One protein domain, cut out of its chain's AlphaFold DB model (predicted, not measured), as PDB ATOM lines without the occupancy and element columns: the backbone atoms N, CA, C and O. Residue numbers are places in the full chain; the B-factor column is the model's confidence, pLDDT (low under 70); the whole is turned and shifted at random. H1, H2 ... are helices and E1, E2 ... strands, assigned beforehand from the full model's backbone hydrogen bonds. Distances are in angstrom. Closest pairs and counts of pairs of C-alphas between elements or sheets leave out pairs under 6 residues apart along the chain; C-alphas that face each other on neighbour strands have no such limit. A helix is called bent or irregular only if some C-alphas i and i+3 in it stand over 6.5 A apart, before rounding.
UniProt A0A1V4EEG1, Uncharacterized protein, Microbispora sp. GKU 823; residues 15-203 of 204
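AT A GLANCE: This is residues 15 to 203 of the 204 residues of an uncharacterized protein of Microbispora sp. GKU 823 (UniProt A0A1V4EEG1). A large five-stranded sheet, curled like part of a barrel, meets a smaller four-stranded sheet along E3, E4 and E9, and the smaller sheet wraps round one helix, H3. H2 and then H1 lie at the end away from the large sheet, which has the long bent hairpin of E6 and E7 at its other side. The printed part has 189 residues, in the order H1 H2 H3 E1 to E9, mixed helices and strands. The large sheet, E5 E9 E8 E6 E7, is mixed; the small one, E1 E2 E3 E4, is antiparallel. The whole is compact, with a radius of gyration of the C-alphas of 16.8 A and spans of 52 by 45 by 27 A.

IN THESE COORDINATES: In the large sheet, E5 is residues 118 to 120, E6 124 to 142, E7 151 to 169, E8 178 to 185, 23.4 A long, and E9 194 to 202, 25.6 A long, ending at C-alpha 202 (66.230, 81.718, 55.946). E6 bends by 153 degrees at residue 127 and E7 by 174 degrees at residue 166; their ends are 12.8 A and 6.6 A apart between first and last C-alphas. In the small sheet, E1 is residues 55 to 62, E2 65 to 72, E3 81 to 90, 26.8 A long, and E4 99 to 105. H1 is residues 15 to 25, beginning at C-alpha 15 (76.166, 89.837, 71.033), H2 31 to 34 and H3 36 to 48, 16.5 A long.

HOW THE PARTS SIT: E5 and E9 are parallel, with N 120 and O 201 2.9 A apart. E9 and E8 are an antiparallel hairpin, with N 181 and O 198 at 2.9 A. E8 and E6 are antiparallel, with N 140 and O 182 at 2.8 A; so are E6 and E7, a hairpin, with N 126 and O 167 at 2.8 A. The closest C-alphas of E4 and E9, Gly 103 and Thr 198, are 5.1 A apart. E1 to E4 form a meander, each strand the antiparallel neighbour of the one before: N 60 and O 67 are 2.9 A apart, N 68 and O 86 2.9 A, N 89 and O 100 2.9 A. This sheet curls round H3, two layers with the helix on one face; the closest C-alphas of H3 and E4, Ala 36 and Trp 99, are 5.9 A apart. H3 is also on the large sheet, over E9 and E8, at a height of 11.8 A. H2 grazes the small sheet and only just touches H3, only at the corner, with 3 pairs of C-alphas within 8 A, the closest Trp 32 and Arg 38 at 5.5 A. H1 is close to H2 but not clearly touching, Tyr 24 and Pro 31 being closest at 7.7 A. Every O i to N i+4 pair is within hydrogen-bond range in H1, 8 of 9 in H3, and H2 is too short for one.

THE WHOLE: The C-alphas farthest apart, of Ser 26 and Gly 160, are 53.5 A apart. The printed part has no cut; the link E4 to E5 is long, at 12 residues. Mean pLDDT of the printed part is 93.4, and residue 77 alone is under 70.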
ATOM      1  N   GLU A  15      74.764  89.420  71.004       91.31
ATOM      2  CA  GLU A  15      76.166  89.837  71.033       91.31
ATOM      3  C   GLU A  15      76.280  91.299  70.624       91.31
ATOM      4  O   GLU A  15      76.779  92.103  71.407       91.31
ATOM      5  N   GLN A  16      75.652  91.679  69.511       91.38
ATOM      6  CA  GLN A  16      75.605  93.077  69.081       91.38
ATOM      7  C   GLN A  16      74.932  93.994  70.113       91.38
ATOM      8  O   GLN A  16      75.317  95.155  70.255       91.38
ATOM      9  N   VAL A  17      73.945  93.486  70.860       92.56
ATOM     10  CA  VAL A  17      73.346  94.236  71.974       92.56
ATOM     11  C   VAL A  17      74.358  94.473  73.090       92.56
ATOM     12  O   VAL A  17      74.447  95.595  73.584       92.56
ATOM     13  N   ARG A  18      75.108  93.444  73.509       92.38
ATOM     14  CA  ARG A  18      76.122  93.591  74.566       92.38
ATOM     15  C   ARG A  18      77.207  94.574  74.146       92.38
ATOM     16  O   ARG A  18      77.489  95.495  74.909       92.38
ATOM     17  N   ASP A  19      77.713  94.443  72.924       91.50
ATOM     18  CA  ASP A  19      78.729  95.341  72.371       91.50
ATOM     19  C   ASP A  19      78.239  96.794  72.372       91.50
ATOM     20  O   ASP A  19      78.943  97.716  72.795       91.50
ATOM     21  N   TRP A  20      76.984  97.009  71.963       92.75
ATOM     22  CA  TRP A  20      76.372  98.331  72.007       92.75
ATOM     23  C   TRP A  20      76.215  98.855  73.440       92.75
ATOM     24  O   TRP A  20      76.528 100.015  73.698       92.75
ATOM     25  N   GLN A  21      75.775  98.025  74.389       92.12
ATOM     26  CA  GLN A  21      75.625  98.423  75.792       92.12
ATOM     27  C   GLN A  21      76.967  98.809  76.432       92.12
ATOM     28  O   GLN A  21      77.039  99.790  77.172       92.12
ATOM     29  N   GLU A  22      78.033  98.058  76.153       90.75
ATOM     30  CA  GLU A  22      79.387  98.361  76.624       90.75
ATOM     31  C   GLU A  22      79.908  99.676  76.033       90.75
ATOM     32  O   GLU A  22      80.419 100.538  76.761       90.75
ATOM     33  N   SER A  23      79.696  99.884  74.730       89.00
ATOM     34  CA  SER A  23      80.011 101.151  74.070       89.00
ATOM     35  C   SER A  23      79.213 102.311  74.677       89.00
ATOM     36  O   SER A  23      79.788 103.336  75.037       89.00
ATOM     37  N   TYR A  24      77.904 102.152  74.875       88.25
ATOM     38  CA  TYR A  24      77.035 103.190  75.432       88.25
ATOM     39  C   TYR A  24      77.482 103.630  76.834       88.25
ATOM     40  O   TYR A  24      77.619 104.826  77.094       88.25
ATOM     41  N   ARG A  25      77.801 102.680  77.724       86.88
ATOM     42  CA  ARG A  25      78.256 102.984  79.095       86.88
ATOM     43  C   ARG A  25      79.627 103.654  79.153       86.88
ATOM     44  O   ARG A  25      79.908 104.364  80.114       86.88
ATOM     45  N   SER A  26      80.469 103.453  78.141       87.31
ATOM     46  CA  SER A  26      81.792 104.084  78.037       87.31
ATOM     47  C   SER A  26      81.771 105.449  77.328       87.31
ATOM     48  O   SER A  26      82.829 106.012  77.053       87.31
ATOM     49  N   GLY A  27      80.582 106.019  77.078       79.31
ATOM     50  CA  GLY A  27      80.407 107.327  76.430       79.31
ATOM     51  C   GLY A  27      80.034 107.249  74.946       79.31
ATOM     52  O   GLY A  27      80.149 108.238  74.221       79.31
ATOM     53  N   GLY A  28      79.604 106.076  74.478       75.56
ATOM     54  CA  GLY A  28      79.154 105.829  73.114       75.56
ATOM     55  C   GLY A  28      77.919 106.643  72.719       75.56
ATOM     56  O   GLY A  28      77.055 106.981  73.528       75.56
ATOM     57  N   HIS A  29      77.828 106.942  71.426       71.69
ATOM     58  CA  HIS A  29      76.780 107.776  70.850       71.69
ATOM     59  C   HIS A  29      75.803 106.887  70.086       71.69
ATOM     60  O   HIS A  29      76.210 106.308  69.091       71.69
ATOM     61  N   GLN A  30      74.555 106.785  70.561       80.06
ATOM     62  CA  GLN A  30      73.312 106.393  69.858       80.06
ATOM     63  C   GLN A  30      72.189 106.212  70.917       80.06
ATOM     64  O   GLN A  30      71.585 105.145  71.030       80.06
ATOM     65  N   PRO A  31      71.875 107.238  71.739       81.19
ATOM     66  CA  PRO A  31      70.897 107.105  72.830       81.19
ATOM     67  C   PRO A  31      69.481 106.764  72.340       81.19
ATOM     68  O   PRO A  31      68.628 106.366  73.130       81.19
ATOM     69  N   TRP A  32      69.224 106.905  71.036       85.69
ATOM     70  CA  TRP A  32      67.944 106.568  70.430       85.69
ATOM     71  C   TRP A  32      67.575 105.093  70.593       85.69
ATOM     72  O   TRP A  32      66.388 104.815  70.671       85.69
ATOM     73  N   HIS A  33      68.529 104.166  70.751       88.44
ATOM     74  CA  HIS A  33      68.204 102.759  71.018       88.44
ATOM     75  C   HIS A  33      67.410 102.557  72.320       88.44
ATOM     76  O   HIS A  33      66.707 101.559  72.459       88.44
ATOM     77  N   LEU A  34      67.477 103.494  73.275       93.38
ATOM     78  CA  LEU A  34      66.698 103.445  74.519       93.38
ATOM     79  C   LEU A  34      65.326 104.129  74.412       93.38
ATOM     80  O   LEU A  34      64.514 104.016  75.337       93.38
ATOM     81  N   ASP A  35      65.044 104.780  73.283       95.25
ATOM     82  CA  ASP A  35      63.815 105.510  72.981       95.25
ATOM     83  C   ASP A  35      62.998 104.754  71.919       95.25
ATOM     84  O   ASP A  35      63.368 104.685  70.748       95.25
ATOM     85  N   ALA A  36      61.857 104.190  72.326       96.94
ATOM     86  CA  ALA A  36      61.022 103.374  71.446       96.94
ATOM     87  C   ALA A  36      60.525 104.142  70.209       96.94
ATOM     88  O   ALA A  36      60.386 103.554  69.139       96.94
ATOM     89  N   GLU A  37      60.258 105.443  70.339       97.75
ATOM     90  CA  GLU A  37      59.751 106.271  69.241       97.75
ATOM     91  C   GLU A  37      60.835 106.543  68.212       97.75
ATOM     92  O   GLU A  37      60.614 106.381  67.010       97.75
ATOM     93  N   ARG A  38      62.028 106.914  68.684       97.00
ATOM     94  CA  ARG A  38      63.164 107.153  67.792       97.00
ATOM     95  C   ARG A  38      63.614 105.871  67.104       97.00
ATOM     96  O   ARG A  38      63.923 105.924  65.916       97.00
ATOM     97  N   THR A  39      63.607 104.733  67.801       97.25
ATOM     98  CA  THR A  39      63.874 103.420  67.193       97.25
ATOM     99  C   THR A  39      62.839 103.095  66.117       97.25
ATOM    100  O   THR A  39      63.219 102.731  65.007       97.25
ATOM    101  N   ALA A  40      61.545 103.288  66.395       98.00
ATOM    102  CA  ALA A  40      60.476 103.048  65.427       98.00
ATOM    103  C   ALA A  40      60.620 103.922  64.166       98.00
ATOM    104  O   ALA A  40      60.585 103.401  63.054       98.00
ATOM    105  N   LEU A  41      60.854 105.230  64.318       97.62
ATOM    106  CA  LEU A  41      61.056 106.129  63.174       97.62
ATOM    107  C   LEU A  41      62.345 105.822  62.403       97.62
ATOM    108  O   LEU A  41      62.343 105.868  61.174       97.62
ATOM    109  N   SER A  42      63.426 105.459  63.096       96.19
ATOM    110  CA  SER A  42      64.694 105.080  62.455       96.19
ATOM    111  C   SER A  42      64.559 103.784  61.655       96.19
ATOM    112  O   SER A  42      65.085 103.686  60.546       96.19
ATOM    113  N   PHE A  43      63.796 102.813  62.165       97.19
ATOM    114  CA  PHE A  43      63.423 101.616  61.418       97.19
ATOM    115  C   PHE A  43      62.617 101.977  60.162       97.19
ATOM    116  O   PHE A  43      62.957 101.557  59.058       97.19
ATOM    117  N   THR A  44      61.579 102.800  60.299       97.69
ATOM    118  CA  THR A  44      60.708 103.164  59.176       97.69
ATOM    119  C   THR A  44      61.432 103.970  58.095       97.69
ATOM    120  O   THR A  44      61.392 103.605  56.920       97.69
ATOM    121  N   GLN A  45      62.136 105.037  58.459       96.19
ATOM    122  CA  GLN A  45      62.757 105.930  57.479       96.19
ATOM    123  C   GLN A  45      64.120 105.415  57.019       96.19
ATOM    124  O   GLN A  45      64.409 105.418  55.828       96.19
ATOM    125  N   GLY A  46      64.951 104.940  57.950       94.50
ATOM    126  CA  GLY A  46      66.311 104.493  57.654       94.50
ATOM    127  C   GLY A  46      66.358 103.076  57.093       94.50
ATOM    128  O   GLY A  46      66.918 102.847  56.025       94.50
ATOM    129  N   PHE A  47      65.760 102.111  57.798       96.12
ATOM    130  CA  PHE A  47      65.844 100.705  57.396       96.12
ATOM    131  C   PHE A  47      64.861 100.336  56.277       96.12
ATOM    132  O   PHE A  47      65.252  99.660  55.322       96.12
ATOM    133  N   LEU A  48      63.598 100.778  56.350       96.81
ATOM    134  CA  LEU A  48      62.608 100.494  55.300       96.81
ATOM    135  C   LEU A  48      62.706 101.461  54.113       96.81
ATOM    136  O   LEU A  48      62.480 101.030  52.973       96.81
ATOM    137  N   GLY A  49      63.111 102.709  54.362       95.88
ATOM    138  CA  GLY A  49      63.184 103.775  53.359       95.88
ATOM    139  C   GLY A  49      61.878 104.554  53.188       95.88
ATOM    140  O   GLY A  49      61.696 105.191  52.160       95.88
ATOM    141  N   PHE A  50      60.939 104.465  54.135       96.31
ATOM    142  CA  PHE A  50      59.625 105.113  54.043       96.31
ATOM    143  C   PHE A  50      59.690 106.525  54.631       96.31
ATOM    144  O   PHE A  50      59.270 106.758  55.763       96.31
ATOM    145  N   THR A  51      60.268 107.460  53.877       95.25
ATOM    146  CA  THR A  51      60.587 108.817  54.353       95.25
ATOM    147  C   THR A  51      59.366 109.685  54.644       95.25
ATOM    148  O   THR A  51      59.447 110.552  55.507       95.25
ATOM    149  N   ASP A  52      58.233 109.434  53.982       93.81
ATOM    150  CA  ASP A  52      56.988 110.184  54.215       93.81
ATOM    151  C   ASP A  52      56.326 109.835  55.558       93.81
ATOM    152  O   ASP A  52      55.553 110.623  56.109       93.81
ATOM    153  N   VAL A  53      56.641 108.656  56.111       96.50
ATOM    154  CA  VAL A  53      56.172 108.215  57.429       96.50
ATOM    155  C   VAL A  53      57.104 108.798  58.496       96.50
ATOM    156  O   VAL A  53      58.037 108.159  58.991       96.50
ATOM    157  N   ASP A  54      56.858 110.065  58.816       95.12
ATOM    158  CA  ASP A  54      57.814 110.947  59.486       95.12
ATOM    159  C   ASP A  54      57.534 111.209  60.975       95.12
ATOM    160  O   ASP A  54      58.310 111.897  61.640       95.12
ATOM    161  N   ARG A  55      56.438 110.670  61.525       96.19
ATOM    162  CA  ARG A  55      55.983 111.006  62.885       96.19
ATOM    163  C   ARG A  55      55.425 109.832  63.667       96.19
ATOM    164  O   ARG A  55      54.847 108.897  63.112       96.19
ATOM    165  N   VAL A  56      55.506 109.956  64.988       97.31
ATOM    166  CA  VAL A  56      54.744 109.127  65.921       97.31
ATOM    167  C   VAL A  56      53.374 109.755  66.153       97.31
ATOM    168  O   VAL A  56      53.256 110.940  66.454       97.31
ATOM    169  N   VAL A  57      52.331 108.942  66.007       96.50
ATOM    170  CA  VAL A  57      50.930 109.318  66.243       96.50
ATOM    171  C   VAL A  57      50.484 108.896  67.642       96.50
ATOM    172  O   VAL A  57      49.737 109.610  68.305       96.50
ATOM    173  N   LYS A  58      50.936 107.723  68.099       96.75
ATOM    174  CA  LYS A  58      50.584 107.161  69.407       96.75
ATOM    175  C   LYS A  58      51.692 106.242  69.912       96.75
ATOM    176  O   LYS A  58      52.301 105.515  69.132       96.75
ATOM    177  N   ARG A  59      51.885 106.217  71.231       97.50
ATOM    178  CA  ARG A  59      52.804 105.315  71.937       97.50
ATOM    179  C   ARG A  59      52.097 104.627  73.098       97.50
ATOM    180  O   ARG A  59      51.380 105.276  73.853       97.50
ATOM    181  N   THR A  60      52.360 103.335  73.275       97.75
ATOM    182  CA  THR A  60      52.056 102.585  74.505       97.75
ATOM    183  C   THR A  60      53.280 101.769  74.905       97.75
ATOM    184  O   THR A  60      53.849 101.090  74.057       97.75
ATOM    185  N   VAL A  61      53.686 101.827  76.175       96.94
ATOM    186  CA  VAL A  61      54.807 101.044  76.716       96.94
ATOM    187  C   VAL A  61      54.335 100.319  77.969       96.94
ATOM    188  O   VAL A  61      53.812 100.955  78.882       96.94
ATOM    189  N   THR A  62      54.546  99.007  78.014       94.12
ATOM    190  CA  THR A  62      54.156  98.140  79.126       94.12
ATOM    191  C   THR A  62      55.312  97.200  79.447       94.12
ATOM    192  O   THR A  62      55.536  96.209  78.757       94.12
ATOM    193  N   GLY A  63      56.070  97.511  80.499       91.81
ATOM    194  CA  GLY A  63      57.256  96.736  80.867       91.81
ATOM    195  C   GLY A  63      58.293  96.716  79.740       91.81
ATOM    196  O   GLY A  63      58.835  97.755  79.369       91.81
ATOM    197  N   ALA A  64      58.563  95.527  79.207       93.38
ATOM    198  CA  ALA A  64      59.534  95.305  78.138       93.38
ATOM    199  C   ALA A  64      58.929  95.360  76.728       93.38
ATOM    200  O   ALA A  64      59.623  95.046  75.769       93.38
ATOM    201  N   ASP A  65      57.661  95.739  76.599       96.12
ATOM    202  CA  ASP A  65      56.916  95.765  75.348       96.12
ATOM    203  C   ASP A  65      56.496  97.197  75.005       96.12
ATOM    204  O   ASP A  65      56.026  97.941  75.869       96.12
ATOM    205  N   ALA A  66      56.595  97.578  73.733       97.88
ATOM    206  CA  ALA A  66      56.132  98.868  73.236       97.88
ATOM    207  C   ALA A  66      55.381  98.733  71.909       97.88
ATOM    208  O   ALA A  66      55.749  97.943  71.043       97.88
ATOM    209  N   ARG A  67      54.312  99.519  71.756       98.38
ATOM    210  CA  ARG A  67      53.571  99.712  70.505       98.38
ATOM    211  C   ARG A  67      53.675 101.172  70.111       98.38
ATOM    212  O   ARG A  67      53.236 102.046  70.866       98.38
ATOM    213  N   VAL A  68      54.238 101.429  68.937       98.50
ATOM    214  CA  VAL A  68      54.423 102.780  68.404       98.50
ATOM    215  C   VAL A  68      53.697 102.886  67.072       98.50
ATOM    216  O   VAL A  68      54.085 102.265  66.086       98.50
ATOM    217  N   SER A  69      52.624 103.670  67.041       98.25
ATOM    218  CA  SER A  69      51.918 104.006  65.811       98.25
ATOM    219  C   SER A  69      52.691 105.093  65.076       98.25
ATOM    220  O   SER A  69      52.798 106.214  65.579       98.25
ATOM    221  N   VAL A  70      53.207 104.771  63.894       97.88
ATOM    222  CA  VAL A  70      53.861 105.727  62.993       97.88
ATOM    223  C   VAL A  70      52.909 106.115  61.873       97.88
ATOM    224  O   VAL A  70      52.014 105.347  61.512       97.88
ATOM    225  N   GLY A  71      53.063 107.321  61.343       95.62
ATOM    226  CA  GLY A  71      52.097 107.862  60.400       95.62
ATOM    227  C   GLY A  71      52.635 108.955  59.499       95.62
ATOM    228  O   GLY A  71      53.796 109.346  59.591       95.62
ATOM    229  N   ILE A  72      51.739 109.446  58.652       93.12
ATOM    230  CA  ILE A  72      51.964 110.541  57.709       93.12
ATOM    231  C   ILE A  72      51.192 111.788  58.157       93.12
ATOM    232  O   ILE A  72      50.285 111.724  58.999       93.12
ATOM    233  N   ARG A  73      51.535 112.955  57.603       88.00
ATOM    234  CA  ARG A  73      50.760 114.184  57.828       88.00
ATOM    235  C   ARG A  73      49.329 113.999  57.310       88.00
ATOM    236  O   ARG A  73      49.138 113.477  56.220       88.00
ATOM    237  N   GLY A  74      48.337 114.452  58.075       80.06
ATOM    238  CA  GLY A  74      46.960 114.516  57.587       80.06
ATOM    239  C   GLY A  74      46.803 115.601  56.521       80.06
ATOM    240  O   GLY A  74      47.424 116.666  56.618       80.06
ATOM    241  N   GLU A  75      45.962 115.350  55.522       75.50
ATOM    242  CA  GLU A  75      45.636 116.336  54.489       75.50
ATOM    243  C   GLU A  75      45.052 117.614  55.101       75.50
ATOM    244  O   GLU A  75      44.290 117.565  56.069       75.50
ATOM    245  N   GLY A  76      45.436 118.779  54.568       72.81
ATOM    246  CA  GLY A  76      44.903 120.075  55.010       72.81
ATOM    247  C   GLY A  76      45.129 120.410  56.492       72.81
ATOM    248  O   GLY A  76      44.425 121.256  57.034       72.81
ATOM    249  N   GLY A  77      46.074 119.745  57.171       69.94
ATOM    250  CA  GLY A  77      46.275 119.890  58.620       69.94
ATOM    251  C   GLY A  77      45.328 119.037  59.474       69.94
ATOM    252  O   GLY A  77      45.264 119.227  60.689       69.94
ATOM    253  N   GLY A  78      44.607 118.096  58.857       76.56
ATOM    254  CA  GLY A  78      43.761 117.119  59.530       76.56
ATOM    255  C   GLY A  78      44.537 116.118  60.392       76.56
ATOM    256  O   GLY A  78      45.761 116.177  60.546       76.56
ATOM    257  N   ARG A  79      43.807 115.162  60.980       82.06
ATOM    258  CA  ARG A  79      44.409 114.127  61.834       82.06
ATOM    259  C   ARG A  79      45.434 113.302  61.039       82.06
ATOM    260  O   ARG A  79      45.128 112.915  59.913       82.06
ATOM    261  N   PRO A  80      46.612 113.003  61.614       85.31
ATOM    262  CA  PRO A  80      47.580 112.108  60.988       85.31
ATOM    263  C   PRO A  80      46.972 110.750  60.626       85.31
ATOM    264  O   PRO A  80      46.252 110.161  61.438       85.31
ATOM    265  N   GLY A  81      47.304 110.245  59.439       89.81
ATOM    266  CA  GLY A  81      47.016 108.864  59.053       89.81
ATOM    267  C   GLY A  81      48.016 107.915  59.712       89.81
ATOM    268  O   GLY A  81      49.211 108.204  59.727       89.81
ATOM    269  N   ILE A  82      47.545 106.799  60.275       94.56
ATOM    270  CA  ILE A  82      48.418 105.762  60.845       94.56
ATOM    271  C   ILE A  82      48.832 104.809  59.725       94.56
ATOM    272  O   ILE A  82      47.976 104.168  59.121       94.56
ATOM    273  N   ALA A  83      50.140 104.690  59.497       96.25
ATOM    274  CA  ALA A  83      50.700 103.807  58.481       96.25
ATOM    275  C   ALA A  83      50.956 102.391  59.005       96.25
ATOM    276  O   ALA A  83      50.725 101.415  58.293       96.25
ATOM    277  N   ALA A  84      51.421 102.278  60.250       97.88
ATOM    278  CA  ALA A  84      51.631 101.003  60.923       97.88
ATOM    279  C   ALA A  84      51.666 101.182  62.443       97.88
ATOM    280  O   ALA A  84      51.957 102.269  62.952       97.88
ATOM    281  N   VAL A  85      51.436 100.091  63.172       98.38
ATOM    282  CA  VAL A  85      51.728  99.994  64.605       98.38
ATOM    283  C   VAL A  85      52.930  99.078  64.774       98.38
ATOM    284  O   VAL A  85      52.818  97.872  64.599       98.38
ATOM    285  N   ILE A  86      54.094  99.640  65.080       98.50
ATOM    286  CA  ILE A  86      55.337  98.883  65.242       98.50
ATOM    287  C   ILE A  86      55.369  98.274  66.642       98.50
ATOM    288  O   ILE A  86      55.198  98.989  67.635       98.50
ATOM    289  N   HIS A  87      55.611  96.965  66.718       98.06
ATOM    290  CA  HIS A  87      55.859  96.253  67.966       98.06
ATOM    291  C   HIS A  87      57.365  96.215  68.227       98.06
ATOM    292  O   HIS A  87      58.143  95.700  67.418       98.06
ATOM    293  N   LEU A  88      57.766  96.777  69.367       97.94
ATOM    294  CA  LEU A  88      59.129  96.727  69.875       97.94
ATOM    295  C   LEU A  88      59.183  95.988  71.210       97.94
ATOM    296  O   LEU A  88      58.246  96.055  72.010       97.94
ATOM    297  N   VAL A  89      60.316  95.345  71.476       96.38
ATOM    298  CA  VAL A  89      60.624  94.738  72.774       96.38
ATOM    299  C   VAL A  89      61.988  95.186  73.277       96.38
ATOM    300  O   VAL A  89      62.861  95.539  72.488       96.38
ATOM    301  N   ARG A  90      62.192  95.171  74.594       95.25
ATOM    302  CA  ARG A  90      63.530  95.314  75.180       95.25
ATOM    303  C   ARG A  90      64.334  94.049  74.889       95.25
ATOM    304  O   ARG A  90      63.914  92.954  75.272       95.25
ATOM    305  N   PHE A  91      65.486  94.198  74.245       93.00
ATOM    306  CA  PHE A  91      66.374  93.095  73.889       93.00
ATOM    307  C   PHE A  91      67.672  93.174  74.700       93.00
ATOM    308  O   PHE A  91      68.212  94.254  74.902       93.00
ATOM    309  N   GLY A  92      68.147  92.045  75.230       88.69
ATOM    310  CA  GLY A  92      69.261  92.003  76.184       88.69
ATOM    311  C   GLY A  92      68.834  92.053  77.657       88.69
ATOM    312  O   GLY A  92      67.713  91.683  78.022       88.69
ATOM    313  N   THR A  93      69.767  92.452  78.527       86.31
ATOM    314  CA  THR A  93      69.589  92.456  79.990       86.31
ATOM    315  C   THR A  93      69.955  93.805  80.607       86.31
ATOM    316  O   THR A  93      70.685  94.600  80.014       86.31
ATOM    317  N   GLY A  94      69.442  94.055  81.815       87.69
ATOM    318  CA  GLY A  94      69.720  95.273  82.572       87.69
ATOM    319  C   GLY A  94      68.893  96.495  82.142       87.69
ATOM    320  O   GLY A  94      68.056  96.404  81.243       87.69
ATOM    321  N   PRO A  95      69.107  97.644  82.811       85.69
ATOM    322  CA  PRO A  95      68.340  98.872  82.577       85.69
ATOM    323  C   PRO A  95      68.579  99.475  81.186       85.69
ATOM    324  O   PRO A  95      67.696 100.134  80.642       85.69
ATOM    325  N   ASP A  96      69.737  99.188  80.590       90.44
ATOM    326  CA  ASP A  96      70.134  99.689  79.274       90.44
ATOM    327  C   ASP A  96      69.770  98.715  78.146       90.44
ATOM    328  O   ASP A  96      70.386  98.750  77.087       90.44
ATOM    329  N   ALA A  97      68.855  97.763  78.352       92.94
ATOM    330  CA  ALA A  97      68.406  96.886  77.267       92.94
ATOM    331  C   ALA A  97      67.794  97.747  76.141       92.94
ATOM    332  O   ALA A  97      66.823  98.456  76.410       92.94
ATOM    333  N   PRO A  98      68.326  97.764  74.907       95.25
ATOM    334  CA  PRO A  98      67.769  98.581  73.831       95.25
ATOM    335  C   PRO A  98      66.397  98.087  73.359       95.25
ATOM    336  O   PRO A  98      65.993  96.956  73.628       95.25
ATOM    337  N   TRP A  99      65.670  98.949  72.649       97.00
ATOM    338  CA  TRP A  99      64.470  98.570  71.912       97.00
ATOM    339  C   TRP A  99      64.828  97.907  70.587       97.00
ATOM    340  O   TRP A  99      65.666  98.404  69.836       97.00
ATOM    341  N   GLU A 100      64.115  96.831  70.297       96.38
ATOM    342  CA  GLU A 100      64.279  95.988  69.125       96.38
ATOM    343  C   GLU A 100      62.920  95.827  68.445       96.38
ATOM    344  O   GLU A 100      61.932  95.478  69.094       96.38
ATOM    345  N   VAL A 101      62.857  96.099  67.145       97.75
ATOM    346  CA  VAL A 101      61.663  95.880  66.332       97.75
ATOM    347  C   VAL A 101      61.484  94.387  66.118       97.75
ATOM    348  O   VAL A 101      62.399  93.690  65.685       97.75
ATOM    349  N   VAL A 102      60.273  93.905  66.381       96.88
ATOM    350  CA  VAL A 102      59.928  92.485  66.239       96.88
ATOM    351  C   VAL A 102      58.788  92.245  65.257       96.88
ATOM    352  O   VAL A 102      58.542  91.104  64.895       96.88
ATOM    353  N   GLY A 103      58.109  93.285  64.779       97.19
ATOM    354  CA  GLY A 103      57.007  93.146  63.830       97.19
ATOM    355  C   GLY A 103      56.091  94.363  63.817       97.19
ATOM    356  O   GLY A 103      56.405  95.401  64.409       97.19
ATOM    357  N   THR A 104      54.939  94.219  63.171       98.06
ATOM    358  CA  THR A 104      53.812  95.148  63.300       98.06
ATOM    359  C   THR A 104      52.597  94.464  63.911       98.06
ATOM    360  O   THR A 104      52.354  93.282  63.679       98.06
ATOM    361  N   ASP A 105      51.815  95.235  64.665       96.38
ATOM    362  CA  ASP A 105      50.445  94.875  65.007       96.38
ATOM    363  C   ASP A 105      49.558  95.294  63.822       96.38
ATOM    364  O   ASP A 105      49.288  96.478  63.596       96.38
ATOM    365  N   ASP A 106      49.172  94.307  63.019       91.06
ATOM    366  CA  ASP A 106      48.429  94.521  61.782       91.06
ATOM    367  C   ASP A 106      46.990  94.983  62.055       91.06
ATOM    368  O   ASP A 106      46.334  94.546  63.002       91.06
ATOM    369  N   THR A 107      46.492  95.879  61.200       87.19
ATOM    370  CA  THR A 107      45.146  96.464  61.323       87.19
ATOM    371  C   THR A 107      44.343  96.216  60.047       87.19
ATOM    372  O   THR A 107      43.916  95.096  59.796       87.19
ATOM    373  N   THR A 108      44.183  97.222  59.188       91.19
ATOM    374  CA  THR A 108      43.497  97.101  57.891       91.19
ATOM    375  C   THR A 108      44.384  96.510  56.798       91.19
ATOM    376  O   THR A 108      43.944  96.368  55.664       91.19
ATOM    377  N   PHE A 109      45.656  96.247  57.092       96.31
ATOM    378  CA  PHE A 109      46.614  95.647  56.174       96.31
ATOM    379  C   PHE A 109      47.514  94.704  56.966       96.31
ATOM    380  O   PHE A 109      48.144  95.129  57.934       96.31
ATOM    381  N   SER A 110      47.516  93.430  56.583       96.62
ATOM    382  CA  SER A 110      48.195  92.364  57.310       96.62
ATOM    383  C   SER A 110      49.111  91.520  56.440       96.62
ATOM    384  O   SER A 110      48.865  91.344  55.243       96.62
ATOM    385  N   LEU A 111      50.140  90.963  57.078       97.12
ATOM    386  CA  LEU A 111      51.084  89.998  56.528       97.12
ATOM    387  C   LEU A 111      51.086  88.766  57.444       97.12
ATOM    388  O   LEU A 111      51.804  88.680  58.437       97.12
ATOM    389  N   THR A 112      50.258  87.784  57.097       96.56
ATOM    390  CA  THR A 112      50.042  86.574  57.911       96.56
ATOM    391  C   THR A 112      50.768  85.346  57.376       96.56
ATOM    392  O   THR A 112      50.900  84.336  58.076       96.56
ATOM    393  N   THR A 113      51.216  85.407  56.122       97.81
ATOM    394  CA  THR A 113      51.972  84.353  55.456       97.81
ATOM    395  C   THR A 113      53.291  84.924  54.957       97.81
ATOM    396  O   THR A 113      53.269  85.892  54.200       97.81
ATOM    397  N   PRO A 114      54.428  84.306  55.298       98.00
ATOM    398  CA  PRO A 114      54.591  83.253  56.303       98.00
ATOM    399  C   PRO A 114      54.307  83.763  57.729       98.00
ATOM    400  O   PRO A 114      54.252  84.965  57.976       98.00
ATOM    401  N   ARG A 115      54.133  82.835  58.677       96.62
ATOM    402  CA  ARG A 115      53.989  83.192  60.097       96.62
ATOM    403  C   ARG A 115      55.293  83.785  60.631       96.62
ATOM    404  O   ARG A 115      56.377  83.426  60.173       96.62
ATOM    405  N   TYR A 116      55.170  84.620  61.654       95.62
ATOM    406  CA  TYR A 116      56.313  85.142  62.392       95.62
ATOM    407  C   TYR A 116      57.244  84.020  62.883       95.62
ATOM    408  O   TYR A 116      56.784  83.012  63.420       95.62
ATOM    409  N   GLY A 117      58.550  84.191  62.673       95.19
ATOM    410  CA  GLY A 117      59.592  83.226  63.033       95.19
ATOM    411  C   GLY A 117      59.659  81.984  62.136       95.19
ATOM    412  O   GLY A 117      60.454  81.085  62.408       95.19
ATOM    413  N   ALA A 118      58.851  81.897  61.073       96.94
ATOM    414  CA  ALA A 118      58.883  80.752  60.169       96.94
ATOM    415  C   ALA A 118      60.240  80.612  59.468       96.94
ATOM    416  O   ALA A 118      60.889  81.602  59.122       96.94
ATOM    417  N   VAL A 119      60.631  79.367  59.197       97.31
ATOM    418  CA  VAL A 119      61.765  79.062  58.322       97.31
ATOM    419  C   VAL A 119      61.284  79.060  56.874       97.31
ATOM    420  O   VAL A 119      60.298  78.398  56.552       97.31
ATOM    421  N   VAL A 120      61.966  79.799  56.001       97.81
ATOM    422  CA  VAL A 120      61.590  79.973  54.589       97.81
ATOM    423  C   VAL A 120      62.762  79.704  53.654       97.81
ATOM    424  O   VAL A 120      63.918  79.777  54.059       97.81
ATOM    425  N   SER A 121      62.468  79.439  52.384       97.62
ATOM    426  CA  SER A 121      63.440  79.402  51.289       97.62
ATOM    427  C   SER A 121      63.107  80.471  50.245       97.62
ATOM    428  O   SER A 121      62.051  81.102  50.293       97.62
ATOM    429  N   SER A 122      64.034  80.707  49.316       96.75
ATOM    430  CA  SER A 122      63.799  81.556  48.146       96.75
ATOM    431  C   SER A 122      63.437  80.672  46.945       96.75
ATOM    432  O   SER A 122      64.177  79.723  46.673       96.75
ATOM    433  N   PRO A 123      62.347  80.959  46.209       97.75
ATOM    434  CA  PRO A 123      61.396  82.048  46.435       97.75
ATOM    435  C   PRO A 123      60.435  81.786  47.608       97.75
ATOM    436  O   PRO A 123      60.050  80.648  47.865       97.75
ATOM    437  N   VAL A 124      59.989  82.857  48.275       98.31
ATOM    438  CA  VAL A 124      59.030  82.795  49.391       98.31
ATOM    439  C   VAL A 124      57.649  83.287  48.961       98.31
ATOM    440  O   VAL A 124      57.529  84.314  48.289       98.31
ATOM    441  N   LYS A 125      56.592  82.575  49.370       98.31
ATOM    442  CA  LYS A 125      55.209  83.058  49.260       98.31
ATOM    443  C   LYS A 125      54.891  83.966  50.446       98.31
ATOM    444  O   LYS A 125      55.017  83.544  51.591       98.31
ATOM    445  N   VAL A 126      54.444  85.180  50.153       98.25
ATOM    446  CA  VAL A 126      54.035  86.201  51.121       98.25
ATOM    447  C   VAL A 126      52.561  86.530  50.903       98.25
ATOM    448  O   VAL A 126      52.093  86.494  49.767       98.25
ATOM    449  N   GLY A 127      51.811  86.830  51.955       98.00
ATOM    450  CA  GLY A 127      50.412  87.216  51.826       98.00
ATOM    451  C   GLY A 127      49.747  87.560  53.147       98.00
ATOM    452  O   GLY A 127      50.322  87.386  54.222       98.00
ATOM    453  N   GLY A 128      48.508  88.014  53.047       97.75
ATOM    454  CA  GLY A 128      47.675  88.393  54.179       97.75
ATOM    455  C   GLY A 128      46.360  88.975  53.687       97.75
ATOM    456  O   GLY A 128      45.833  88.519  52.669       97.75
ATOM    457  N   ARG A 129      45.828  89.962  54.410       97.56
ATOM    458  CA  ARG A 129      44.557  90.621  54.080       97.56
ATOM    459  C   ARG A 129      44.684  92.134  54.059       97.56
ATOM    460  O   ARG A 129      45.539  92.687  54.749       97.56
ATOM    461  N   ILE A 130      43.862  92.788  53.253       96.19
ATOM    462  CA  ILE A 130      43.842  94.240  53.118       96.19
ATOM    463  C   ILE A 130      42.409  94.746  52.970       96.19
ATOM    464  O   ILE A 130      41.588  94.125  52.310       96.19
ATOM    465  N   THR A 131      42.117  95.882  53.590       93.25
ATOM    466  CA  THR A 131      40.879  96.641  53.391       93.25
ATOM    467  C   THR A 131      41.215  97.932  52.655       93.25
ATOM    468  O   THR A 131      42.045  98.698  53.137       93.25
ATOM    469  N   GLY A 132      40.622  98.184  51.494       88.69
ATOM    470  CA  GLY A 132      40.967  99.317  50.626       88.69
ATOM    471  C   GLY A 132      40.219  99.239  49.302       88.69
ATOM    472  O   GLY A 132      39.442  98.312  49.111       88.69
ATOM    473  N   VAL A 133      40.410 100.190  48.390       80.31
ATOM    474  CA  VAL A 133      39.657 100.186  47.117       80.31
ATOM    475  C   VAL A 133      40.475  99.520  46.018       80.31
ATOM    476  O   VAL A 133      40.101  98.447  45.562       80.31
ATOM    477  N   ASP A 134      41.626 100.102  45.678       77.75
ATOM    478  CA  ASP A 134      42.516  99.639  44.610       77.75
ATOM    479  C   ASP A 134      43.976  99.759  45.061       77.75
ATOM    480  O   ASP A 134      44.717 100.667  44.686       77.75
ATOM    481  N   GLU A 135      44.395  98.846  45.927       85.00
ATOM    482  CA  GLU A 135      45.717  98.888  46.535       85.00
ATOM    483  C   GLU A 135      46.747  98.227  45.624       85.00
ATOM    484  O   GLU A 135      46.579  97.105  45.134       85.00
ATOM    485  N   SER A 136      47.866  98.917  45.442       93.50
ATOM    486  CA  SER A 136      49.039  98.400  44.752       93.50
ATOM    487  C   SER A 136      50.059  97.962  45.798       93.50
ATOM    488  O   SER A 136      50.798  98.784  46.350       93.50
ATOM    489  N   ILE A 137      50.087  96.664  46.111       96.88
ATOM    490  CA  ILE A 137      50.964  96.117  47.149       96.88
ATOM    491  C   ILE A 137      52.355  95.848  46.575       96.88
ATOM    492  O   ILE A 137      52.536  95.061  45.637       96.88
ATOM    493  N   ARG A 138      53.367  96.455  47.196       97.88
ATOM    494  CA  ARG A 138      54.783  96.150  46.977       97.88
ATOM    495  C   ARG A 138      55.301  95.317  48.141       97.88
ATOM    496  O   ARG A 138      55.128  95.691  49.296       97.88
ATOM    497  N   VAL A 139      55.974  94.211  47.833       98.44
ATOM    498  CA  VAL A 139      56.623  93.348  48.824       98.44
ATOM    499  C   VAL A 139      58.135  93.442  48.675       98.44
ATOM    500  O   VAL A 139      58.658  93.304  47.571       98.44
ATOM    501  N   ARG A 140      58.845  93.643  49.783       98.44
ATOM    502  CA  ARG A 140      60.312  93.679  49.851       98.44
ATOM    503  C   ARG A 140      60.813  92.707  50.914       98.44
ATOM    504  O   ARG A 140      60.188  92.538  51.958       98.44
ATOM    505  N   VAL A 141      61.967  92.106  50.654       98.38
ATOM    506  CA  VAL A 141      62.732  91.319  51.628       98.38
ATOM    507  C   VAL A 141      63.948  92.136  52.038       98.38
ATOM    508  O   VAL A 141      64.688  92.606  51.177       98.38
ATOM    509  N   ARG A 142      64.174  92.316  53.336       97.56
ATOM    510  CA  ARG A 142      65.343  93.014  53.895       97.56
ATOM    511  C   ARG A 142      66.016  92.160  54.965       97.56
ATOM    512  O   ARG A 142      65.448  91.175  55.424       97.56
ATOM    513  N   ALA A 143      67.227  92.537  55.353       94.69
ATOM    514  CA  ALA A 143      67.906  91.979  56.516       94.69
ATOM    515  C   ALA A 143      68.803  93.045  57.142       94.69
ATOM    516  O   ALA A 143      69.293  93.927  56.438       94.69
ATOM    517  N   THR A 144      69.070  92.938  58.439       91.00
ATOM    518  CA  THR A 144      69.997  93.830  59.140       91.00
ATOM    519  C   THR A 144      71.345  93.900  58.417       91.00
ATOM    520  O   THR A 144      71.893  92.888  57.957       91.00
ATOM    521  N   GLY A 145      71.849  95.125  58.256       86.69
ATOM    522  CA  GLY A 145      73.080  95.423  57.522       86.69
ATOM    523  C   GLY A 145      72.955  95.442  55.992       86.69
ATOM    524  O   GLY A 145      73.955  95.698  55.328       86.69
ATOM    525  N   SER A 146      71.777  95.190  55.398       89.06
ATOM    526  CA  SER A 146      71.591  95.377  53.951       89.06
ATOM    527  C   SER A 146      71.373  96.856  53.608       89.06
ATOM    528  O   SER A 146      70.571  97.539  54.238       89.06
ATOM    529  N   THR A 147      72.059  97.358  52.577       86.12
ATOM    530  CA  THR A 147      71.905  98.746  52.088       86.12
ATOM    531  C   THR A 147      70.622  98.956  51.277       86.12
ATOM    532  O   THR A 147      70.186 100.085  51.074       86.12
ATOM    533  N   GLY A 148      69.981  97.871  50.838       91.25
ATOM    534  CA  GLY A 148      68.726  97.880  50.091       91.25
ATOM    535  C   GLY A 148      67.952  96.565  50.242       91.25
ATOM    536  O   GLY A 148      68.360  95.697  51.027       91.25
ATOM    537  N   PRO A 149      66.829  96.408  49.518       96.19
ATOM    538  CA  PRO A 149      66.085  95.154  49.464       96.19
ATOM    539  C   PRO A 149      66.927  94.016  48.868       96.19
ATOM    540  O   PRO A 149      67.604  94.182  47.859       96.19
ATOM    541  N   LEU A 150      66.842  92.837  49.480       97.38
ATOM    542  CA  LEU A 150      67.456  91.584  49.021       97.38
ATOM    543  C   LEU A 150      66.682  90.935  47.862       97.38
ATOM    544  O   LEU A 150      67.181  90.037  47.181       97.38
ATOM    545  N   GLY A 151      65.435  91.357  47.693       97.88
ATOM    546  CA  GLY A 151      64.517  90.962  46.643       97.88
ATOM    547  C   GLY A 151      63.208  91.714  46.819       97.88
ATOM    548  O   GLY A 151      62.860  92.133  47.928       97.88
ATOM    549  N   GLU A 152      62.487  91.902  45.725       97.94
ATOM    550  CA  GLU A 152      61.207  92.592  45.746       97.94
ATOM    551  C   GLU A 152      60.245  92.036  44.704       97.94
ATOM    552  O   GLU A 152      60.637  91.442  43.698       97.94
ATOM    553  N   ARG A 153      58.958  92.230  44.970       97.50
ATOM    554  CA  ARG A 153      57.883  91.990  44.023       97.50
ATOM    555  C   ARG A 153      56.940  93.174  44.066       97.50
ATOM    556  O   ARG A 153      56.393  93.518  45.109       97.50
ATOM    557  N   CYS A 154      56.725  93.751  42.899       92.62
ATOM    558  CA  CYS A 154      55.660  94.702  42.651       92.62
ATOM    559  C   CYS A 154      54.824  94.182  41.469       92.62
ATOM    560  O   CYS A 154      55.279  93.310  40.728       92.62
ATOM    561  N   CYS A 155      53.601  94.633  41.252       90.56
ATOM    562  CA  CYS A 155      52.723  95.342  42.170       90.56
ATOM    563  C   CYS A 155      51.448  94.507  42.230       90.56
ATOM    564  O   CYS A 155      50.829  94.265  41.195       90.56
ATOM    565  N   VAL A 156      51.138  93.947  43.398       94.31
ATOM    566  CA  VAL A 156      50.004  93.032  43.541       94.31
ATOM    567  C   VAL A 156      48.760  93.856  43.809       94.31
ATOM    568  O   VAL A 156      48.664  94.491  44.855       94.31
ATOM    569  N   SER A 157      47.830  93.834  42.860       92.88
ATOM    570  CA  SER A 157      46.519  94.454  43.024       92.88
ATOM    571  C   SER A 157      45.704  93.694  44.064       92.88
ATOM    572  O   SER A 157      45.555  92.473  43.969       92.88
ATOM    573  N   ALA A 158      45.175  94.416  45.044       92.25
ATOM    574  CA  ALA A 158      44.218  93.904  46.014       92.25
ATOM    575  C   ALA A 158      43.299  95.036  46.483       92.25
ATOM    576  O   ALA A 158      43.697  96.193  46.516       92.25
ATOM    577  N   GLY A 159      42.070  94.707  46.848       88.94
ATOM    578  CA  GLY A 159      41.057  95.696  47.189       88.94
ATOM    579  C   GLY A 159      39.758  95.018  47.594       88.94
ATOM    580  O   GLY A 159      39.553  93.835  47.317       88.94
ATOM    581  N   GLY A 160      38.899  95.759  48.278       93.25
ATOM    582  CA  GLY A 160      37.706  95.272  48.957       93.25
ATOM    583  C   GLY A 160      37.817  95.358  50.477       93.25
ATOM    584  O   GLY A 160      38.751  95.941  51.027       93.25
ATOM    585  N   ASP A 161      36.831  94.774  51.152       95.25
ATOM    586  CA  ASP A 161      36.814  94.622  52.604       95.25
ATOM    587  C   ASP A 161      37.497  93.308  52.995       95.25
ATOM    588  O   ASP A 161      37.129  92.247  52.486       95.25
ATOM    589  N   ASP A 162      38.519  93.394  53.853       94.94
ATOM    590  CA  ASP A 162      39.301  92.251  54.346       94.94
ATOM    591  C   ASP A 162      39.720  91.242  53.245       94.94
ATOM    592  O   ASP A 162      39.715  90.018  53.423       94.94
ATOM    593  N   ALA A 163      40.079  91.760  52.068       96.94
ATOM    594  CA  ALA A 163      40.360  90.979  50.875       96.94
ATOM    595  C   ALA A 163      41.731  90.284  50.963       96.94
ATOM    596  O   ALA A 163      42.709  90.885  51.424       96.94
ATOM    597  N   PRO A 164      41.854  89.025  50.506       97.25
ATOM    598  CA  PRO A 164      43.127  88.321  50.523       97.25
ATOM    599  C   PRO A 164      44.082  88.867  49.458       97.25
ATOM    600  O   PRO A 164      43.683  89.179  48.339       97.25
ATOM    601  N   TRP A 165      45.375  88.874  49.772       97.75
ATOM    602  CA  TRP A 165      46.436  89.170  48.812       97.75
ATOM    603  C   TRP A 165      47.593  88.180  48.965       97.75
ATOM    604  O   TRP A 165      47.840  87.639  50.048       97.75
ATOM    605  N   SER A 166      48.321  87.922  47.876       98.06
ATOM    606  CA  SER A 166      49.559  87.142  47.947       98.06
ATOM    607  C   SER A 166      50.534  87.473  46.823       98.06
ATOM    608  O   SER A 166      50.139  87.871  45.732       98.06
ATOM    609  N   ALA A 167      51.818  87.276  47.098       98.12
ATOM    610  CA  ALA A 167      52.926  87.464  46.177       98.12
ATOM    611  C   ALA A 167      53.957  86.346  46.365       98.12
ATOM    612  O   ALA A 167      54.116  85.819  47.464       98.12
ATOM    613  N   THR A 168      54.716  86.038  45.321       98.38
ATOM    614  CA  THR A 168      55.925  85.216  45.435       98.38
ATOM    615  C   THR A 168      57.134  86.101  45.179       98.38
ATOM    616  O   THR A 168      57.191  86.784  44.153       98.38
ATOM    617  N   VAL A 169      58.087  86.103  46.111       98.38
ATOM    618  CA  VAL A 169      59.276  86.958  46.059       98.38
ATOM    619  C   VAL A 169      60.530  86.102  46.006       98.38
ATOM    620  O   VAL A 169      60.796  85.306  46.907       98.38
ATOM    621  N   THR A 170      61.320  86.292  44.955       98.31
ATOM    622  CA  THR A 170      62.665  85.729  44.851       98.31
ATOM    623  C   THR A 170      63.660  86.726  45.432       98.31
ATOM    624  O   THR A 170      63.619  87.910  45.109       98.31
ATOM    625  N   PHE A 171      64.566  86.252  46.280       97.81
ATOM    626  CA  PHE A 171      65.604  87.063  46.920       97.81
ATOM    627  C   PHE A 171      66.908  86.269  47.072       97.81
ATOM    628  O   PHE A 171      66.926  85.046  46.889       97.81
ATOM    629  N   ARG A 172      68.003  86.956  47.422       96.38
ATOM    630  CA  ARG A 172      69.301  86.334  47.739       96.38
ATOM    631  C   ARG A 172      69.791  86.786  49.112       96.38
ATOM    632  O   ARG A 172      69.868  87.981  49.374       96.38
ATOM    633  N   ALA A 173      70.135  85.834  49.974       94.44
ATOM    634  CA  ALA A 173      70.721  86.080  51.289       94.44
ATOM    635  C   ALA A 173      71.526  84.857  51.748       94.44
ATOM    636  O   ALA A 173      71.318  83.758  51.237       94.44
ATOM    637  N   ALA A 174      72.432  85.048  52.710       91.81
ATOM    638  CA  ALA A 174      73.153  83.935  53.321       91.81
ATOM    639  C   ALA A 174      72.198  83.061  54.169       91.81
ATOM    640  O   ALA A 174      71.352  83.622  54.875       91.81
ATOM    641  N   PRO A 175      72.318  81.721  54.128       92.25
ATOM    642  CA  PRO A 175      71.512  80.811  54.941       92.25
ATOM    643  C   PRO A 175      71.540  81.136  56.441       92.25
ATOM    644  O   PRO A 175      72.502  81.709  56.954       92.25
ATOM    645  N   GLY A 176      70.466  80.795  57.156       90.62
ATOM    646  CA  GLY A 176      70.357  80.982  58.607       90.62
ATOM    647  C   GLY A 176      70.107  82.419  59.085       90.62
ATOM    648  O   GLY A 176      69.824  82.607  60.271       90.62
ATOM    649  N   ARG A 177      70.160  83.415  58.190       91.62
ATOM    650  CA  ARG A 177      69.896  84.830  58.497       91.62
ATOM    651  C   ARG A 177      68.428  85.086  58.832       91.62
ATOM    652  O   ARG A 177      67.527  84.509  58.220       91.62
ATOM    653  N   THR A 178      68.200  86.042  59.723       95.12
ATOM    654  CA  THR A 178      66.889  86.669  59.903       95.12
ATOM    655  C   THR A 178      66.588  87.606  58.742       95.12
ATOM    656  O   THR A 178      67.449  88.382  58.322       95.12
ATOM    657  N   LEU A 179      65.359  87.546  58.239       97.19
ATOM    658  CA  LEU A 179      64.849  88.424  57.197       97.19
ATOM    659  C   LEU A 179      63.608  89.164  57.702       97.19
ATOM    660  O   LEU A 179      62.770  88.600  58.408       97.19
ATOM    661  N   THR A 180      63.467  90.409  57.265       98.19
ATOM    662  CA  THR A 180      62.253  91.211  57.404       98.19
ATOM    663  C   THR A 180      61.498  91.164  56.083       98.19
ATOM    664  O   THR A 180      61.993  91.648  55.061       98.19
ATOM    665  N   LEU A 181      60.299  90.588  56.093       98.44
ATOM    666  CA  LEU A 181      59.355  90.707  54.987       98.44
ATOM    667  C   LEU A 181      58.505  91.946  55.225       98.44
ATOM    668  O   LEU A 181      57.979  92.130  56.317       98.44
ATOM    669  N   VAL A 182      58.389  92.790  54.207       98.38
ATOM    670  CA  VAL A 182      57.712  94.085  54.282       98.38
ATOM    671  C   VAL A 182      56.703  94.141  53.152       98.38
ATOM    672  O   VAL A 182      57.085  93.946  51.998       98.38
ATOM    673  N   ALA A 183      55.444  94.426  53.464       98.19
ATOM    674  CA  ALA A 183      54.430  94.749  52.471       98.19
ATOM    675  C   ALA A 183      53.961  96.190  52.685       98.19
ATOM    676  O   ALA A 183      53.683  96.588  53.814       98.19
ATOM    677  N   SER A 184      53.906  96.975  51.613       97.50
ATOM    678  CA  SER A 184      53.532  98.391  51.652       97.50
ATOM    679  C   SER A 184      52.580  98.741  50.518       97.50
ATOM    680  O   SER A 184      52.668  98.167  49.430       97.50
ATOM    681  N   THR A 185      51.722  99.725  50.758       95.44
ATOM    682  CA  THR A 185      50.864 100.334  49.742       95.44
ATOM    683  C   THR A 185      50.664 101.828  50.019       95.44
ATOM    684  O   THR A 185      50.979 102.313  51.112       95.44
ATOM    685  N   GLY A 186      50.196 102.560  49.014       91.75
ATOM    686  CA  GLY A 186      50.082 104.015  48.999       91.75
ATOM    687  C   GLY A 186      50.012 104.536  47.565       91.75
ATOM    688  O   GLY A 186      49.732 103.774  46.637       91.75
ATOM    689  N   GLY A 187      50.316 105.818  47.386       85.75
ATOM    690  CA  GLY A 187      50.357 106.495  46.089       85.75
ATOM    691  C   GLY A 187      49.246 107.524  45.868       85.75
ATOM    692  O   GLY A 187      49.213 108.129  44.799       85.75
ATOM    693  N   HIS A 188      48.368 107.750  46.849       81.44
ATOM    694  CA  HIS A 188      47.331 108.784  46.797       81.44
ATOM    695  C   HIS A 188      47.801 110.074  47.482       81.44
ATOM    696  O   HIS A 188      47.770 111.147  46.885       81.44
ATOM    697  N   VAL A 189      48.265 109.951  48.726       82.88
ATOM    698  CA  VAL A 189      48.688 111.044  49.615       82.88
ATOM    699  C   VAL A 189      50.200 111.012  49.861       82.88
ATOM    700  O   VAL A 189      50.829 112.062  49.985       82.88
ATOM    701  N   ALA A 190      50.788 109.816  49.929       86.19
ATOM    702  CA  ALA A 190      52.218 109.583  50.161       86.19
ATOM    703  C   ALA A 190      52.692 108.341  49.388       86.19
ATOM    704  O   ALA A 190      51.862 107.516  49.004       86.19
ATOM    705  N   GLU A 191      54.007 108.152  49.192       90.44
ATOM    706  CA  GLU A 191      54.515 106.929  48.532       90.44
ATOM    707  C   GLU A 191      54.090 105.675  49.313       90.44
ATOM    708  O   GLU A 191      53.687 104.663  48.736       90.44
ATOM    709  N   VAL A 192      54.156 105.763  50.644       94.31
ATOM    710  CA  VAL A 192      53.682 104.728  51.560       94.31
ATOM    711  C   VAL A 192      52.690 105.335  52.531       94.31
ATOM    712  O   VAL A 192      53.028 106.180  53.354       94.31
ATOM    713  N   GLU A 193      51.465 104.836  52.460       93.44
ATOM    714  CA  GLU A 193      50.383 105.211  53.363       93.44
ATOM    715  C   GLU A 193      50.161 104.147  54.422       93.44
ATOM    716  O   GLU A 193      49.768 104.478  55.536       93.44
ATOM    717  N   ARG A 194      50.415 102.873  54.089       95.50
ATOM    718  CA  ARG A 194      50.264 101.737  55.000       95.50
ATOM    719  C   ARG A 194      51.325 100.683  54.752       95.50
ATOM    720  O   ARG A 194      51.672 100.393  53.605       95.50
ATOM    721  N   PHE A 195      51.805 100.063  55.823       97.88
ATOM    722  CA  PHE A 195      52.716  98.930  55.720       97.88
ATOM    723  C   PHE A 195      52.573  97.952  56.887       97.88
ATOM    724  O   PHE A 195      52.091  98.291  57.963       97.88
ATOM    725  N   THR A 196      53.036  96.731  56.656       98.44
ATOM    726  CA  THR A 196      53.101  95.641  57.633       98.44
ATOM    727  C   THR A 196      54.424  94.898  57.455       98.44
ATOM    728  O   THR A 196      54.970  94.832  56.343       98.44
ATOM    729  N   VAL A 197      54.978  94.387  58.556       98.25
ATOM    730  CA  VAL A 197      56.243  93.649  58.563       98.25
ATOM    731  C   VAL A 197      56.153  92.376  59.396       98.25
ATOM    732  O   VAL A 197      55.569  92.356  60.479       98.25
ATOM    733  N   THR A 198      56.826  91.323  58.933       97.75
ATOM    734  CA  THR A 198      57.045  90.110  59.726       97.75
ATOM    735  C   THR A 198      58.492  89.641  59.650       97.75
ATOM    736  O   THR A 198      59.205  89.884  58.671       97.75
ATOM    737  N   GLY A 199      58.916  88.950  60.702       96.75
ATOM    738  CA  GLY A 199      60.213  88.301  60.813       96.75
ATOM    739  C   GLY A 199      60.183  86.849  60.378       96.75
ATOM    740  O   GLY A 199      59.301  86.105  60.796       96.75
ATOM    741  N   VAL A 200      61.179  86.418  59.607       97.06
ATOM    742  CA  VAL A 200      61.386  85.009  59.230       97.06
ATOM    743  C   VAL A 200      62.860  84.636  59.282       97.06
ATOM    744  O   VAL A 200      63.729  85.507  59.304       97.06
ATOM    745  N   ARG A 201      63.157  83.336  59.250       96.38
ATOM    746  CA  ARG A 201      64.521  82.807  59.177       96.38
ATOM    747  C   ARG A 201      64.753  82.127  57.833       96.38
ATOM    748  O   ARG A 201      63.948  81.301  57.411       96.38
ATOM    749  N   LEU A 202      65.850  82.441  57.156       96.12
ATOM    750  CA  LEU A 202      66.230  81.718  55.946       96.12
ATOM    751  C   LEU A 202      66.711  80.309  56.318       96.12
ATOM    752  O   LEU A 202      67.492  80.149  57.260       96.12
ATOM    753  N   ALA A 203      66.245  79.298  55.584       93.31
ATOM    754  CA  ALA A 203      66.721  77.925  55.699       93.31
ATOM    755  C   ALA A 203      68.256  77.869  55.603       93.31
ATOM    756  O   ALA A 203      68.857  78.635  54.847       93.31
TER     757      ALA A 203